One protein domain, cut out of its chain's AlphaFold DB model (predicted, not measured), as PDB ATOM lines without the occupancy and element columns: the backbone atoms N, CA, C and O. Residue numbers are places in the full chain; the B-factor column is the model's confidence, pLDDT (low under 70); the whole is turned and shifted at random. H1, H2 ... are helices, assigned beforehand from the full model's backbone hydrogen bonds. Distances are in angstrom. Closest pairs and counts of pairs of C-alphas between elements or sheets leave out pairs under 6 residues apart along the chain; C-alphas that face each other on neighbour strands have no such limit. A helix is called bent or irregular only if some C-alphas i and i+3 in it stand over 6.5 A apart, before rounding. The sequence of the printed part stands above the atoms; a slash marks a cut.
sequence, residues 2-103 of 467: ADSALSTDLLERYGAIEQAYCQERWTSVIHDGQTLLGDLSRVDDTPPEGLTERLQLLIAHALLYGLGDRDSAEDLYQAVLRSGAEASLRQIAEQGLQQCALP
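Overview. This is residues 2 to 103 of the 467 residues of an uncharacterized protein of Synechococcus sp. CBW1004 (UniProt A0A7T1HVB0). Five helices stand side by side in an up-and-down bundle, folded in a zigzag so that H1, H3 and H5 run one way and H2 and H4 run back between them. H3 is in the middle and touches the four others, with the hairpin of H1 and H2 packed on one side of it and the hairpin of H4 and H5 on another. The printed part has 102 residues with five named helices, in the order H1, H2, H3, H4, H5, and no named strand; its class is all helix. The whole is compact, with a radius of gyration of the C-alphas of 13.5 A, yet elongated in outline, spanning 49 by 29 by 20 A.

Arrangement. The longest helix is H1, residues 2 to 22. It touches H2, residues 26 to 40, at a shallow tilt of 18 degrees, opposite ways, and the two form a helical hairpin; their closest C-alphas are those of Ile 17 and Val 29, 5.4 A apart. H1 also touches H3, residues 51 to 67, the hub of the bundle. H1 touches H3 with residues 14 to 21 alone, and H3 touches H1 with residues 55 to 62 alone, with 4 pairs of C-alphas within 8 A; the closest are those of Tyr 21 and Ala 62, 7.5 A apart. H1 and H3 run the same way at a shallow tilt of 23 degrees. H2 and H3 form a second helical hairpin, opposite ways at a shallow tilt of 25 degrees, and the C-alphas of Ile 30 and Ile 59 are their closest, 5.3 A apart. H3 and H4, residues 70 to 82, touch with 21 pairs of C-alphas within 8 A. Their closest C-alphas are those of Ala 60 and Ala 73, 4.3 A apart, and this helical hairpin has a shallow tilt of 18 degrees. H4 and H5, residues 87 to 101, form another helical hairpin at a shallow tilt of 27 degrees, with the C-alphas of Tyr 77 and Ala 93 closest at 4.9 A. H5 also touches H3, the same way at a shallow tilt of 22 degrees; the closest C-alphas are those of Leu 57 and Ala 93, 6.9 A apart. H1 is apart from H4 and H5, and H2 is apart from H4 and H5. In H1, H2, H3, H4 and H5 every O i to N i+4 pair is within hydrogen-bond range.

Along the chain. H1, residues 2 to 22, begins with C-alpha 2 at (4.268, 32.448, -32.071) and measures 30.9 A from first to last C-alpha. H2, residues 26 to 40, measures 20.6 A. H3, residues 51 to 67, measures 22.9 A and begins with C-alpha 51 at (-5.655, 21.778, -18.905). H3 is neither bent nor irregular, but only just: C-alphas 64 and 67 are 6.1 A apart. H4, residues 70 to 82, measures 18.3 A. H5, residues 87 to 101, measures 21.4 A and ends with C-alpha 101 at (-23.025, 17.103, -0.250).

Size, cuts and confidence. The two C-alphas farthest apart are those of Ala 2 and Pro 103, the first and last printed, at 48.9 A. The printed part has no cut. The links from H1 to H2, from H3 to H4 and from H4 to H5 are tight, with 3, 2 and 4 residues between the helices. The link from H2 to H3, with 10 residues, is short, and no link is long. The mean pLDDT of the printed part is 95.7, and no printed residue is under 70.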
ATOM      1  N   ALA A   2       5.004  31.713 -33.105       81.94
ATOM      2  CA  ALA A   2       4.268  32.448 -32.071       81.94
ATOM      3  C   ALA A   2       3.405  31.526 -31.182       81.94
ATOM      4  O   ALA A   2       3.395  31.701 -29.970       81.94
ATOM      5  N   ASP A   3       2.787  30.493 -31.761       80.12
ATOM      6  CA  ASP A   3       1.868  29.592 -31.038       80.12
ATOM      7  C   ASP A   3       2.572  28.815 -29.917       80.12
ATOM      8  O   ASP A   3       2.075  28.723 -28.802       80.12
ATOM      9  N   SER A   4       3.804  28.354 -30.161       86.19
ATOM     10  CA  SER A   4       4.611  27.655 -29.150       86.19
ATOM     11  C   SER A   4       4.981  28.545 -27.962       86.19
ATOM     12  O   SER A   4       5.100  28.054 -26.841       86.19
ATOM     13  N   ALA A   5       5.168  29.849 -28.188       89.12
ATOM     14  CA  ALA A   5       5.467  30.787 -27.111       89.12
ATOM     15  C   ALA A   5       4.232  31.025 -26.231       89.12
ATOM     16  O   ALA A   5       4.360  31.039 -25.011       89.12
ATOM     17  N   LEU A   6       3.041  31.122 -26.836       87.50
ATOM     18  CA  LEU A   6       1.781  31.232 -26.097       87.50
ATOM     19  C   LEU A   6       1.493  29.970 -25.277       87.50
ATOM     20  O   LEU A   6       1.153  30.078 -24.104       87.50
ATOM     21  N   SER A   7       1.692  28.776 -25.845       89.56
ATOM     22  CA  SER A   7       1.534  27.525 -25.090       89.56
ATOM     23  C   SER A   7       2.497  27.437 -23.901       89.56
ATOM     24  O   SER A   7       2.106  26.972 -22.834       89.56
ATOM     25  N   THR A   8       3.738  27.905 -24.071       91.25
ATOM     26  CA  THR A   8       4.742  27.912 -22.995       91.25
ATOM     27  C   THR A   8       4.335  28.861 -21.869       91.25
ATOM     28  O   THR A   8       4.374  28.477 -20.705       91.25
ATOM     29  N   ASP A   9       3.877  30.064 -22.215       94.38
ATOM     30  CA  ASP A   9       3.416  31.066 -21.251       94.38
ATOM     31  C   ASP A   9       2.168  30.602 -20.471       94.38
ATOM     32  O   ASP A   9       2.080  30.799 -19.260       94.38
ATOM     33  N   LEU A  10       1.225  29.910 -21.125       94.88
ATOM     34  CA  LEU A  10       0.059  29.318 -20.451       94.88
ATOM     35  C   LEU A  10       0.458  28.227 -19.445       94.88
ATOM     36  O   LEU A  10      -0.088  28.183 -18.342       94.88
ATOM     37  N   LEU A  11       1.414  27.364 -19.808       95.06
ATOM     38  CA  LEU A  11       1.924  26.316 -18.918       95.06
ATOM     39  C   LEU A  11       2.715  26.897 -17.740       95.06
ATOM     40  O   LEU A  11       2.567  26.420 -16.617       95.06
ATOM     41  N   GLU A  12       3.508  27.946 -17.965       96.69
ATOM     42  CA  GLU A  12       4.224  28.652 -16.895       96.69
ATOM     43  C   GLU A  12       3.244  29.283 -15.895       96.69
ATOM     44  O   GLU A  12       3.393  29.119 -14.681       96.69
ATOM     45  N   ARG A  13       2.184  29.932 -16.398       97.88
ATOM     46  CA  ARG A  13       1.115  30.485 -15.557       97.88
ATOM     47  C   ARG A  13       0.380  29.403 -14.771       97.88
ATOM     48  O   ARG A  13       0.138  29.587 -13.580       97.88
ATOM     49  N   TYR A  14       0.072  28.270 -15.398       97.81
ATOM     50  CA  TYR A  14      -0.525  27.125 -14.709       97.81
ATOM     51  C   TYR A  14       0.381  26.594 -13.582       97.81
ATOM     52  O   TYR A  14      -0.079  26.452 -12.449       97.81
ATOM     53  N   GLY A  15       1.681  26.407 -13.838       97.56
ATOM     54  CA  GLY A  15       2.635  25.962 -12.816       97.56
ATOM     55  C   GLY A  15       2.765  26.936 -11.634       97.56
ATOM     56  O   GLY A  15       2.893  26.514 -10.484       97.56
ATOM     57  N   ALA A  16       2.663  28.248 -11.877       98.25
ATOM     58  CA  ALA A  16       2.628  29.246 -10.805       98.25
ATOM     59  C   ALA A  16       1.370  29.124  -9.920       98.25
ATOM     60  O   ALA A  16       1.445  29.325  -8.703       98.25
ATOM     61  N   ILE A  17       0.227  28.762 -10.512       98.44
ATOM     62  CA  ILE A  17      -1.032  28.527  -9.792       98.44
ATOM     63  C   ILE A  17      -0.934  27.254  -8.942       98.44
ATOM     64  O   ILE A  17      -1.302  27.283  -7.766       98.44
ATOM     65  N   GLU A  18      -0.382  26.163  -9.479       98.06
ATOM     66  CA  GLU A  18      -0.121  24.940  -8.702       98.06
ATOM     67  C   GLU A  18       0.821  25.215  -7.525       98.06
ATOM     68  O   GLU A  18       0.572  24.787  -6.397       98.06
ATOM     69  N   GLN A  19       1.868  26.012  -7.742       98.19
ATOM     70  CA  GLN A  19       2.761  26.418  -6.664       98.19
ATOM     71  C   GLN A  19       2.032  27.240  -5.586       98.19
ATOM     72  O   GLN A  19       2.296  27.059  -4.395       98.19
ATOM     73  N   ALA A  20       1.123  28.142  -5.970       98.25
ATOM     74  CA  ALA A  20       0.298  28.886  -5.018       98.25
ATOM     75  C   ALA A  20      -0.638  27.958  -4.228       98.25
ATOM     76  O   ALA A  20      -0.817  28.160  -3.025       98.25
ATOM     77  N   TYR A  21      -1.170  26.920  -4.876       98.12
ATOM     78  CA  TYR A  21      -1.991  25.890  -4.245       98.12
ATOM     79  C   TYR A  21      -1.205  25.094  -3.197       98.12
ATOM     80  O   TYR A  21      -1.653  24.989  -2.058       98.12
ATOM     81  N   CYS A  22       0.010  24.644  -3.517       97.38
ATOM     82  CA  CYS A  22       0.894  23.959  -2.562       97.38
ATOM     83  C   CYS A  22       1.321  24.839  -1.372       97.38
ATOM     84  O   CYS A  22       1.777  24.326  -0.355       97.38
ATOM     85  N   GLN A  23       1.206  26.164  -1.496       97.94
ATOM     86  CA  GLN A  23       1.485  27.131  -0.429       97.94
ATOM     87  C   GLN A  23       0.218  27.577   0.314       97.94
ATOM     88  O   GLN A  23       0.270  28.562   1.052       97.94
ATOM     89  N   GLU A  24      -0.917  26.916   0.075       97.44
ATOM     90  CA  GLU A  24      -2.218  27.236   0.676       97.44
ATOM     91  C   GLU A  24      -2.673  28.687   0.421       97.44
ATOM     92  O   GLU A  24      -3.473  29.268   1.160       97.44
ATOM     93  N   ARG A  25      -2.186  29.310  -0.661       98.19
ATOM     94  CA  ARG A  25      -2.572  30.671  -1.066       98.19
ATOM     95  C   ARG A  25      -3.877  30.636  -1.861       98.19
ATOM     96  O   ARG A  25      -3.915  31.017  -3.032       98.19
ATOM     97  N   TRP A  26      -4.954  30.190  -1.214       97.94
ATOM     98  CA  TRP A  26      -6.245  29.879  -1.846       97.94
ATOM     99  C   TRP A  26      -6.817  31.020  -2.692       97.94
ATOM    100  O   TRP A  26      -7.288  30.796  -3.804       97.94
ATOM    101  N   THR A  27      -6.732  32.262  -2.211       98.12
ATOM    102  CA  THR A  27      -7.240  33.435  -2.939       98.12
ATOM    103  C   THR A  27      -6.473  33.702  -4.234       98.12
ATOM    104  O   THR A  27      -7.095  34.046  -5.237       98.12
ATOM    105  N   SER A  28      -5.149  33.502  -4.240       98.06
ATOM    106  CA  SER A  28      -4.328  33.591  -5.453       98.06
ATOM    107  C   SER A  28      -4.694  32.492  -6.443       98.06
ATOM    108  O   SER A  28      -4.907  32.789  -7.611       98.06
ATOM    109  N   VAL A  29      -4.857  31.247  -5.977       98.44
ATOM    110  CA  VAL A  29      -5.258  30.116  -6.832       98.44
ATOM    111  C   VAL A  29      -6.565  30.407  -7.564       98.44
ATOM    112  O   VAL A  29      -6.660  30.207  -8.772       98.44
ATOM    113  N   ILE A  30      -7.565  30.914  -6.840       98.50
ATOM    114  CA  ILE A  30      -8.882  31.214  -7.407       98.50
ATOM    115  C   ILE A  30      -8.791  32.382  -8.394       98.50
ATOM    116  O   ILE A  30      -9.272  32.262  -9.518       98.50
ATOM    117  N   HIS A  31      -8.161  33.495  -8.009       98.44
ATOM    118  CA  HIS A  31      -8.062  34.685  -8.859       98.44
ATOM    119  C   HIS A  31      -7.255  34.422 -10.141       98.44
ATOM    120  O   HIS A  31      -7.713  34.704 -11.254       98.44
ATOM    121  N   ASP A  32      -6.058  33.860  -9.989       98.44
ATOM    122  CA  ASP A  32      -5.140  33.628 -11.101       98.44
ATOM    123  C   ASP A  32      -5.659  32.483 -11.984       98.44
ATOM    124  O   ASP A  32      -5.607  32.575 -13.212       98.44
ATOM    125  N   GLY A  33      -6.276  31.460 -11.381       98.38
ATOM    126  CA  GLY A  33      -6.940  30.375 -12.100       98.38
ATOM    127  C   GLY A  33      -8.153  30.826 -12.910       98.38
ATOM    128  O   GLY A  33      -8.282  30.445 -14.072       98.38
ATOM    129  N   GLN A  34      -9.021  31.682 -12.366       98.31
ATOM    130  CA  GLN A  34     -10.147  32.243 -13.126       98.31
ATOM    131  C   GLN A  34      -9.672  33.128 -14.282       98.31
ATOM    132  O   GLN A  34     -10.237  33.070 -15.378       98.31
ATOM    133  N   THR A  35      -8.615  33.912 -14.057       98.06
ATOM    134  CA  THR A  35      -7.989  34.728 -15.106       98.06
ATOM    135  C   THR A  35      -7.465  33.839 -16.232       98.06
ATOM    136  O   THR A  35      -7.788  34.069 -17.399       98.06
ATOM    137  N   LEU A  36      -6.733  32.774 -15.888       97.50
ATOM    138  CA  LEU A  36      -6.193  31.828 -16.862       97.50
ATOM    139  C   LEU A  36      -7.298  31.051 -17.601       97.50
ATOM    140  O   LEU A  36      -7.199  30.893 -18.814       97.50
ATOM    141  N   LEU A  37      -8.382  30.636 -16.934       97.25
ATOM    142  CA  LEU A  37      -9.551  30.031 -17.598       97.25
ATOM    143  C   LEU A  37     -10.204  30.982 -18.612       97.25
ATOM    144  O   LEU A  37     -10.618  30.557 -19.695       97.25
ATOM    145  N   GLY A  38     -10.293  32.270 -18.271       96.81
ATOM    146  CA  GLY A  38     -10.803  33.302 -19.169       96.81
ATOM    147  C   GLY A  38      -9.923  33.486 -20.406       96.81
ATOM    148  O   GLY A  38     -10.447  33.621 -21.513       96.81
ATOM    149  N   ASP A  39      -8.604  33.440 -20.229       95.50
ATOM    150  CA  ASP A  39      -7.643  33.511 -21.330       95.50
ATOM    151  C   ASP A  39      -7.690  32.254 -22.209       95.50
ATOM    152  O   ASP A  39      -7.771  32.379 -23.430       95.50
ATOM    153  N   LEU A  40      -7.739  31.055 -21.613       94.88
ATOM    154  CA  LEU A  40      -7.873  29.781 -22.338       94.88
ATOM    155  C   LEU A  40      -9.149  29.729 -23.188       94.88
ATOM    156  O   LEU A  40      -9.131  29.189 -24.284       94.88
ATOM    157  N   SER A  41     -10.241  30.339 -22.718       94.12
ATOM    158  CA  SER A  41     -11.505  30.402 -23.467       94.12
ATOM    159  C   SER A  41     -11.460  31.347 -24.677       94.12
ATOM    160  O   SER A  41     -12.356  31.306 -25.517       94.12
ATOM    161  N   ARG A  42     -10.471  32.249 -24.742       93.06
ATOM    162  CA  ARG A  42     -10.294  33.211 -25.847       93.06
ATOM    163  C   ARG A  42      -9.329  32.717 -26.911       93.06
ATOM    164  O   ARG A  42      -9.338  33.244 -28.020       93.06
ATOM    165  N   VAL A  43      -8.459  31.783 -26.551       91.00
ATOM    166  CA  VAL A  43      -7.542  31.155 -27.488       91.00
ATOM    167  C   VAL A  43      -8.364  30.150 -28.295       91.00
ATOM    168  O   VAL A  43      -8.827  29.153 -27.755       91.00
ATOM    169  N   ASP A  44      -8.596  30.445 -29.577       82.44
ATOM    170  CA  ASP A  44      -9.328  29.557 -30.497       82.44
ATOM    171  C   ASP A  44      -8.569  28.242 -30.770       82.44
ATOM    172  O   ASP A  44      -9.142  27.276 -31.279       82.44
ATOM    173  N   ASP A  45      -7.272  28.204 -30.451       79.44
ATOM    174  CA  ASP A  45      -6.461  26.998 -30.543       79.44
ATOM    175  C   ASP A  45      -6.863  25.993 -29.468       79.44
ATOM    176  O   ASP A  45      -7.140  26.353 -28.325       79.44
ATOM    177  N   THR A  46      -6.850  24.709 -29.834       81.50
ATOM    178  CA  THR A  46      -7.100  23.616 -28.898       81.50
ATOM    179  C   THR A  46      -6.133  23.753 -27.718       81.50
ATOM    180  O   THR A  46      -4.923  23.590 -27.923       81.50
ATOM    181  N   PRO A  47      -6.618  24.074 -26.503       84.88
ATOM    182  CA  PRO A  47      -5.745  24.199 -25.348       84.88
ATOM    183  C   PRO A  47      -5.042  22.858 -25.096       84.88
ATOM    184  O   PRO A  47      -5.518  21.819 -25.569       84.88
ATOM    185  N   PRO A  48      -3.920  22.856 -24.351       86.19
ATOM    186  CA  PRO A  48      -3.277  21.615 -23.943       86.19
ATOM    187  C   PRO A  48      -4.328  20.677 -23.348       86.19
ATOM    188  O   PRO A  48      -5.155  21.105 -22.539       86.19
ATOM    189  N   GLU A  49      -4.338  19.430 -23.813       88.44
ATOM    190  CA  GLU A  49      -5.408  18.479 -23.523       88.44
ATOM    191  C   GLU A  49      -5.637  18.358 -22.007       88.44
ATOM    192  O   GLU A  49      -4.705  18.119 -21.237       88.44
ATOM    193  N   GLY A  50      -6.877  18.589 -21.569       92.75
ATOM    194  CA  GLY A  50      -7.271  18.487 -20.163       92.75
ATOM    195  C   GLY A  50      -6.834  19.641 -19.250       92.75
ATOM    196  O   GLY A  50      -7.113  19.588 -18.051       92.75
ATOM    197  N   LEU A  51      -6.145  20.677 -19.751       95.81
ATOM    198  CA  LEU A  51      -5.655  21.778 -18.905       95.81
ATOM    199  C   LEU A  51      -6.802  22.570 -18.264       95.81
ATOM    200  O   LEU A  51      -6.742  22.900 -17.080       95.81
ATOM    201  N   THR A  52      -7.853  22.850 -19.034       96.81
ATOM    202  CA  THR A  52      -9.050  23.553 -18.553       96.81
ATOM    203  C   THR A  52      -9.704  22.784 -17.407       96.81
ATOM    204  O   THR A  52     -10.019  23.368 -16.372       96.81
ATOM    205  N   GLU A  53      -9.858  21.471 -17.561       97.56
ATOM    206  CA  GLU A  53     -10.447  20.571 -16.570       97.56
ATOM    207  C   GLU A  53      -9.602  20.493 -15.296       97.56
ATOM    208  O   GLU A  53     -10.135  20.630 -14.193       97.56
ATOM    209  N   ARG A  54      -8.281  20.313 -15.430       97.81
ATOM    210  CA  ARG A  54      -7.352  20.284 -14.286       97.81
ATOM    211  C   ARG A  54      -7.395  21.596 -13.506       97.81
ATOM    212  O   ARG A  54      -7.486  21.584 -12.280       97.81
ATOM    213  N   LEU A  55      -7.413  22.727 -14.212       98.00
ATOM    214  CA  LEU A  55      -7.503  24.045 -13.595       98.00
ATOM    215  C   LEU A  55      -8.853  24.268 -12.893       98.00
ATOM    216  O   LEU A  55      -8.884  24.785 -11.777       98.00
ATOM    217  N   GLN A  56      -9.965  23.833 -13.496       98.31
ATOM    218  CA  GLN A  56     -11.286  23.865 -12.855       98.31
ATOM    219  C   GLN A  56     -11.314  23.045 -11.559       98.31
ATOM    220  O   GLN A  56     -11.832  23.534 -10.555       98.31
ATOM    221  N   LEU A  57     -10.724  21.843 -11.547       98.31
ATOM    222  CA  LEU A  57     -10.622  21.012 -10.340       98.31
ATOM    223  C   LEU A  57      -9.805  21.687  -9.237       98.31
ATOM    224  O   LEU A  57     -10.209  21.659  -8.074       98.31
ATOM    225  N   LEU A  58      -8.681  22.312  -9.594       98.31
ATOM    226  CA  LEU A  58      -7.822  23.008  -8.638       98.31
ATOM    227  C   LEU A  58      -8.559  24.186  -7.973       98.31
ATOM    228  O   LEU A  58      -8.503  24.350  -6.752       98.31
ATOM    229  N   ILE A  59      -9.309  24.971  -8.759       98.56
ATOM    230  CA  ILE A  59     -10.131  26.082  -8.251       98.56
ATOM    231  C   ILE A  59     -11.280  25.552  -7.386       98.56
ATOM    232  O   ILE A  59     -11.509  26.081  -6.299       98.56
ATOM    233  N   ALA A  60     -11.975  24.496  -7.824       98.56
ATOM    234  CA  ALA A  60     -13.050  23.870  -7.053       98.56
ATOM    235  C   ALA A  60     -12.551  23.390  -5.681       98.56
ATOM    236  O   ALA A  60     -13.189  23.636  -4.660       98.56
ATOM    237  N   HIS A  61     -11.362  22.785  -5.639       98.06
ATOM    238  CA  HIS A  61     -10.748  22.328  -4.398       98.06
ATOM    239  C   HIS A  61     -10.352  23.499  -3.483       98.06
ATOM    240  O   HIS A  61     -10.615  23.465  -2.279       98.06
ATOM    241  N   ALA A  62      -9.775  24.569  -4.042       98.38
ATOM    242  CA  ALA A  62      -9.459  25.780  -3.283       98.38
ATOM    243  C   ALA A  62     -10.720  26.467  -2.719       98.38
ATOM    244  O   ALA A  62     -10.689  26.973  -1.597       98.38
ATOM    245  N   LEU A  63     -11.839  26.451  -3.451       98.44
ATOM    246  CA  LEU A  63     -13.129  26.957  -2.969       98.44
ATOM    247  C   LEU A  63     -13.676  26.101  -1.825       98.44
ATOM    248  O   LEU A  63     -14.020  26.643  -0.773       98.44
ATOM    249  N   LEU A  64     -13.691  24.776  -1.999       97.44
ATOM    250  CA  LEU A  64     -14.241  23.839  -1.022       97.44
ATOM    251  C   LEU A  64     -13.452  23.834   0.294       97.44
ATOM    252  O   LEU A  64     -14.050  23.948   1.363       97.44
ATOM    253  N   TYR A  65     -12.126  23.705   0.230       96.19
ATOM    254  CA  TYR A  65     -11.288  23.543   1.422       96.19
ATOM    255  C   TYR A  65     -10.698  24.857   1.935       96.19
ATOM    256  O   TYR A  65     -10.508  25.010   3.139       96.19
ATOM    257  N   GLY A  66     -10.424  25.813   1.046       96.25
ATOM    258  CA  GLY A  66      -9.829  27.093   1.420       96.25
ATOM    259  C   GLY A  66     -10.851  28.126   1.889       96.25
ATOM    260  O   GLY A  66     -10.626  28.802   2.890       96.25
ATOM    261  N   LEU A  67     -11.976  28.255   1.176       96.50
ATOM    262  CA  LEU A  67     -13.019  29.245   1.485       96.50
ATOM    263  C   LEU A  67     -14.289  28.640   2.093       96.50
ATOM    264  O   LEU A  67     -15.113  29.382   2.626       96.50
ATOM    265  N   GLY A  68     -14.460  27.316   2.032       95.94
ATOM    266  CA  GLY A  68     -15.701  26.658   2.442       95.94
ATOM    267  C   GLY A  68     -16.890  26.968   1.525       95.94
ATOM    268  O   GLY A  68     -18.032  26.722   1.917       95.94
ATOM    269  N   ASP A  69     -16.645  27.514   0.330       97.81
ATOM    270  CA  ASP A  69     -17.681  27.865  -0.643       97.81
ATOM    271  C   ASP A  69     -18.048  26.637  -1.480       97.81
ATOM    272  O   ASP A  69     -17.446  26.331  -2.513       97.81
ATOM    273  N   ARG A  70     -19.024  25.891  -0.969       97.38
ATOM    274  CA  ARG A  70     -19.461  24.616  -1.541       97.38
ATOM    275  C   ARG A  70     -20.280  24.777  -2.805       97.38
ATOM    276  O   ARG A  70     -20.123  23.961  -3.703       97.38
ATOM    277  N   ASP A  71     -21.109  25.812  -2.870       97.75
ATOM    278  CA  ASP A  71     -21.991  26.042  -4.012       97.75
ATOM    279  C   ASP A  71     -21.139  26.337  -5.259       97.75
ATOM    280  O   ASP A  71     -21.285  25.686  -6.294       97.75
ATOM    281  N   SER A  72     -20.150  27.230  -5.125       98.12
ATOM    282  CA  SER A  72     -19.219  27.539  -6.218       98.12
ATOM    283  C   SER A  72     -18.327  26.348  -6.597       98.12
ATOM    284  O   SER A  72     -18.004  26.161  -7.773       98.12
ATOM    285  N   ALA A  73     -17.900  25.538  -5.620       98.38
ATOM    286  CA  ALA A  73     -17.110  24.336  -5.886       98.38
ATOM    287  C   ALA A  73     -17.925  23.268  -6.637       98.38
ATOM    288  O   ALA A  73     -17.423  22.671  -7.593       98.38
ATOM    289  N   GLU A  74     -19.184  23.056  -6.244       98.38
ATOM    290  CA  GLU A  74     -20.111  22.135  -6.902       98.38
ATOM    291  C   GLU A  74     -20.308  22.497  -8.380       98.38
ATOM    292  O   GLU A  74     -20.161  21.625  -9.243       98.38
ATOM    293  N   ASP A  75     -20.549  23.772  -8.691       98.31
ATOM    294  CA  ASP A  75     -20.723  24.244 -10.071       98.31
ATOM    295  C   ASP A  75     -19.514  23.906 -10.965       98.31
ATOM    296  O   ASP A  75     -19.674  23.485 -12.120       98.31
ATOM    297  N   LEU A  76     -18.296  24.043 -10.430       98.50
ATOM    298  CA  LEU A  76     -17.059  23.718 -11.143       98.50
ATOM    299  C   LEU A  76     -16.861  22.210 -11.311       98.50
ATOM    300  O   LEU A  76     -16.537  21.766 -12.415       98.50
ATOM    301  N   TYR A  77     -17.108  21.402 -10.277       98.62
ATOM    302  CA  TYR A  77     -17.053  19.943 -10.416       98.62
ATOM    303  C   TYR A  77     -18.074  19.438 -11.449       98.62
ATOM    304  O   TYR A  77     -17.745  18.606 -12.300       98.62
ATOM    305  N   GLN A  78     -19.291  19.991 -11.459       98.50
ATOM    306  CA  GLN A  78     -20.289  19.681 -12.485       98.50
ATOM    307  C   GLN A  78     -19.871  20.157 -13.885       98.50
ATOM    308  O   GLN A  78     -20.265  19.547 -14.884       98.50
ATOM    309  N   ALA A  79     -19.109  21.248 -14.004       98.12
ATOM    310  CA  ALA A  79     -18.561  21.691 -15.286       98.12
ATOM    311  C   ALA A  79     -17.554  20.674 -15.851       98.12
ATOM    312  O   ALA A  79     -17.686  20.298 -17.018       98.12
ATOM    313  N   VAL A  80     -16.652  20.149 -15.013       98.12
ATOM    314  CA  VAL A  80     -15.675  19.107 -15.396       98.12
ATOM    315  C   VAL A  80     -16.376  17.829 -15.869       98.12
ATOM    316  O   VAL A  80     -16.006  17.242 -16.885       98.12
ATOM    317  N   LEU A  81     -17.454  17.409 -15.197       97.94
ATOM    318  CA  LEU A  81     -18.227  16.234 -15.627       97.94
ATOM    319  C   LEU A  81     -18.945  16.437 -16.968       97.94
ATOM    320  O   LEU A  81     -19.157  15.473 -17.707       97.94
ATOM    321  N   ARG A  82     -19.310  17.679 -17.304       98.12
ATOM    322  CA  ARG A  82     -19.975  18.017 -18.570       98.12
ATOM    323  C   ARG A  82     -19.009  18.185 -19.740       98.12
ATOM    324  O   ARG A  82     -19.454  18.021 -20.875       98.12
ATOM    325  N   SER A  83     -17.735  18.500 -19.498       95.88
ATOM    326  CA  SER A  83     -16.763  18.752 -20.574       95.88
ATOM    327  C   SER A  83     -16.264  17.480 -21.268       95.88
ATOM    328  O   SER A  83     -15.653  17.561 -22.329       95.88
ATOM    329  N   GLY A  84     -16.574  16.297 -20.722       94.75
ATOM    330  CA  GLY A  84     -16.060  15.030 -21.243       94.75
ATOM    331  C   GLY A  84     -14.613  14.763 -20.825       94.75
ATOM    332  O   GLY A  84     -13.886  14.109 -21.566       94.75
ATOM    333  N   ALA A  85     -14.219  15.267 -19.650       95.94
ATOM    334  CA  ALA A  85     -12.893  15.103 -19.068       95.94
ATOM    335  C   ALA A  85     -12.411  13.639 -19.023       95.94
ATOM    336  O   ALA A  85     -13.198  12.681 -19.024       95.94
ATOM    337  N   GLU A  86     -11.092  13.475 -18.910       96.69
ATOM    338  CA  GLU A  86     -10.437  12.183 -18.703       96.69
ATOM    339  C   GLU A  86     -11.077  11.405 -17.533       96.69
ATOM    340  O   GLU A  86     -11.608  11.989 -16.585       96.69
ATOM    341  N   ALA A  87     -11.060  10.070 -17.589       96.62
ATOM    342  CA  ALA A  87     -11.709   9.228 -16.580       96.62
ATOM    343  C   ALA A  87     -11.219   9.509 -15.148       96.62
ATOM    344  O   ALA A  87     -12.039   9.559 -14.232       96.62
ATOM    345  N   SER A  88      -9.919   9.757 -14.981       96.81
ATOM    346  CA  SER A  88      -9.291  10.131 -13.711       96.81
ATOM    347  C   SER A  88      -9.850  11.450 -13.155       96.81
ATOM    348  O   SER A  88     -10.309  11.508 -12.015       96.81
ATOM    349  N   LEU A  89      -9.911  12.498 -13.982       96.75
ATOM    350  CA  LEU A  89     -10.440  13.816 -13.608       96.75
ATOM    351  C   LEU A  89     -11.939  13.767 -13.286       96.75
ATOM    352  O   LEU A  89     -12.389  14.419 -12.342       96.75
ATOM    353  N   ARG A  90     -12.712  12.961 -14.024       97.94
ATOM    354  CA  ARG A  90     -14.136  12.736 -13.725       97.94
ATOM    355  C   ARG A  90     -14.328  12.072 -12.367       97.94
ATOM    356  O   ARG A  90     -15.165  12.530 -11.597       97.94
ATOM    357  N   GLN A  91     -13.527  11.057 -12.045       98.00
ATOM    358  CA  GLN A  91     -13.580  10.404 -10.738       98.00
ATOM    359  C   GLN A  91     -13.279  11.394  -9.601       98.00
ATOM    360  O   GLN A  91     -13.980  11.400  -8.590       98.00
ATOM    361  N   ILE A  92     -12.281  12.267  -9.777       97.38
ATOM    362  CA  ILE A  92     -11.952  13.313  -8.796       97.38
ATOM    363  C   ILE A  92     -13.120  14.298  -8.644       97.38
ATOM    364  O   ILE A  92     -13.485  14.646  -7.522       97.38
ATOM    365  N   ALA A  93     -13.749  14.717  -9.746       98.31
ATOM    366  CA  ALA A  93     -14.918  15.594  -9.697       98.31
ATOM    367  C   ALA A  93     -16.110  14.942  -8.973       98.31
ATOM    368  O   ALA A  93     -16.747  15.579  -8.136       98.31
ATOM    369  N   GLU A  94     -16.389  13.665  -9.242       98.44
ATOM    370  CA  GLU A  94     -17.443  12.899  -8.561       98.44
ATOM    371  C   GLU A  94     -17.187  12.787  -7.055       98.44
ATOM    372  O   GLU A  94     -18.115  12.940  -6.257       98.44
ATOM    373  N   GLN A  95     -15.933  12.560  -6.651       98.12
ATOM    374  CA  GLN A  95     -15.544  12.577  -5.241       98.12
ATOM    375  C   GLN A  95     -15.732  13.969  -4.625       98.12
ATOM    376  O   GLN A  95     -16.307  14.076  -3.543       98.12
ATOM    377  N   GLY A  96     -15.328  15.033  -5.323       97.75
ATOM    378  CA  GLY A  96     -15.536  16.418  -4.889       97.75
ATOM    379  C   GLY A  96     -17.012  16.758  -4.653       97.75
ATOM    380  O   GLY A  96     -17.356  17.343  -3.626       97.75
ATOM    381  N   LEU A  97     -17.909  16.306  -5.535       98.44
ATOM    382  CA  LEU A  97     -19.360  16.474  -5.363       98.44
ATOM    383  C   LEU A  97     -19.900  15.739  -4.133       98.44
ATOM    384  O   LEU A  97     -20.738  16.279  -3.410       98.44
ATOM    385  N   GLN A  98     -19.399  14.533  -3.849       98.06
ATOM    386  CA  GLN A  98     -19.762  13.814  -2.623       98.06
ATOM    387  C   GLN A  98     -19.344  14.603  -1.375       98.06
ATOM    388  O   GLN A  98     -20.112  14.669  -0.417       98.06
ATOM    389  N   GLN A  99     -18.175  15.253  -1.401       97.31
ATOM    390  CA  GLN A  99     -17.711  16.110  -0.303       97.31
ATOM    391  C   GLN A  99     -18.554  17.384  -0.152       97.31
ATOM    392  O   GLN A  99     -18.844  17.795   0.972       97.31
ATOM    393  N   CYS A 100     -19.001  17.983  -1.260       97.56
ATOM    394  CA  CYS A 100     -19.896  19.145  -1.225       97.56
ATOM    395  C   CYS A 100     -21.247  18.802  -0.565       97.56
ATOM    396  O   CYS A 100     -21.783  19.607   0.201       97.56
ATOM    397  N   ALA A 101     -21.754  17.583  -0.793       96.75
ATOM    398  CA  ALA A 101     -23.025  17.103  -0.250       96.75
ATOM    399  C   ALA A 101     -22.992  16.747   1.250       96.75
ATOM    400  O   ALA A 101     -24.048  16.698   1.888       96.75
ATOM    401  N   LEU A 102     -21.816  16.487   1.836       94.62
ATOM    402  CA  LEU A 102     -21.708  16.194   3.269       94.62
ATOM    403  C   LEU A 102     -22.136  17.422   4.066       94.62
ATOM    404  O   LEU A 102     -21.524  18.459   3.866       94.62
ATOM    405  N   PRO A 103     -23.110  17.372   4.989       89.00
ATOM    406  CA  PRO A 103     -23.528  18.557   5.740       89.00
ATOM    407  C   PRO A 103     -22.319  19.215   6.414       89.00
ATOM    408  O   PRO A 103     -21.482  18.511   6.981       89.00
TER     409      PRO A 103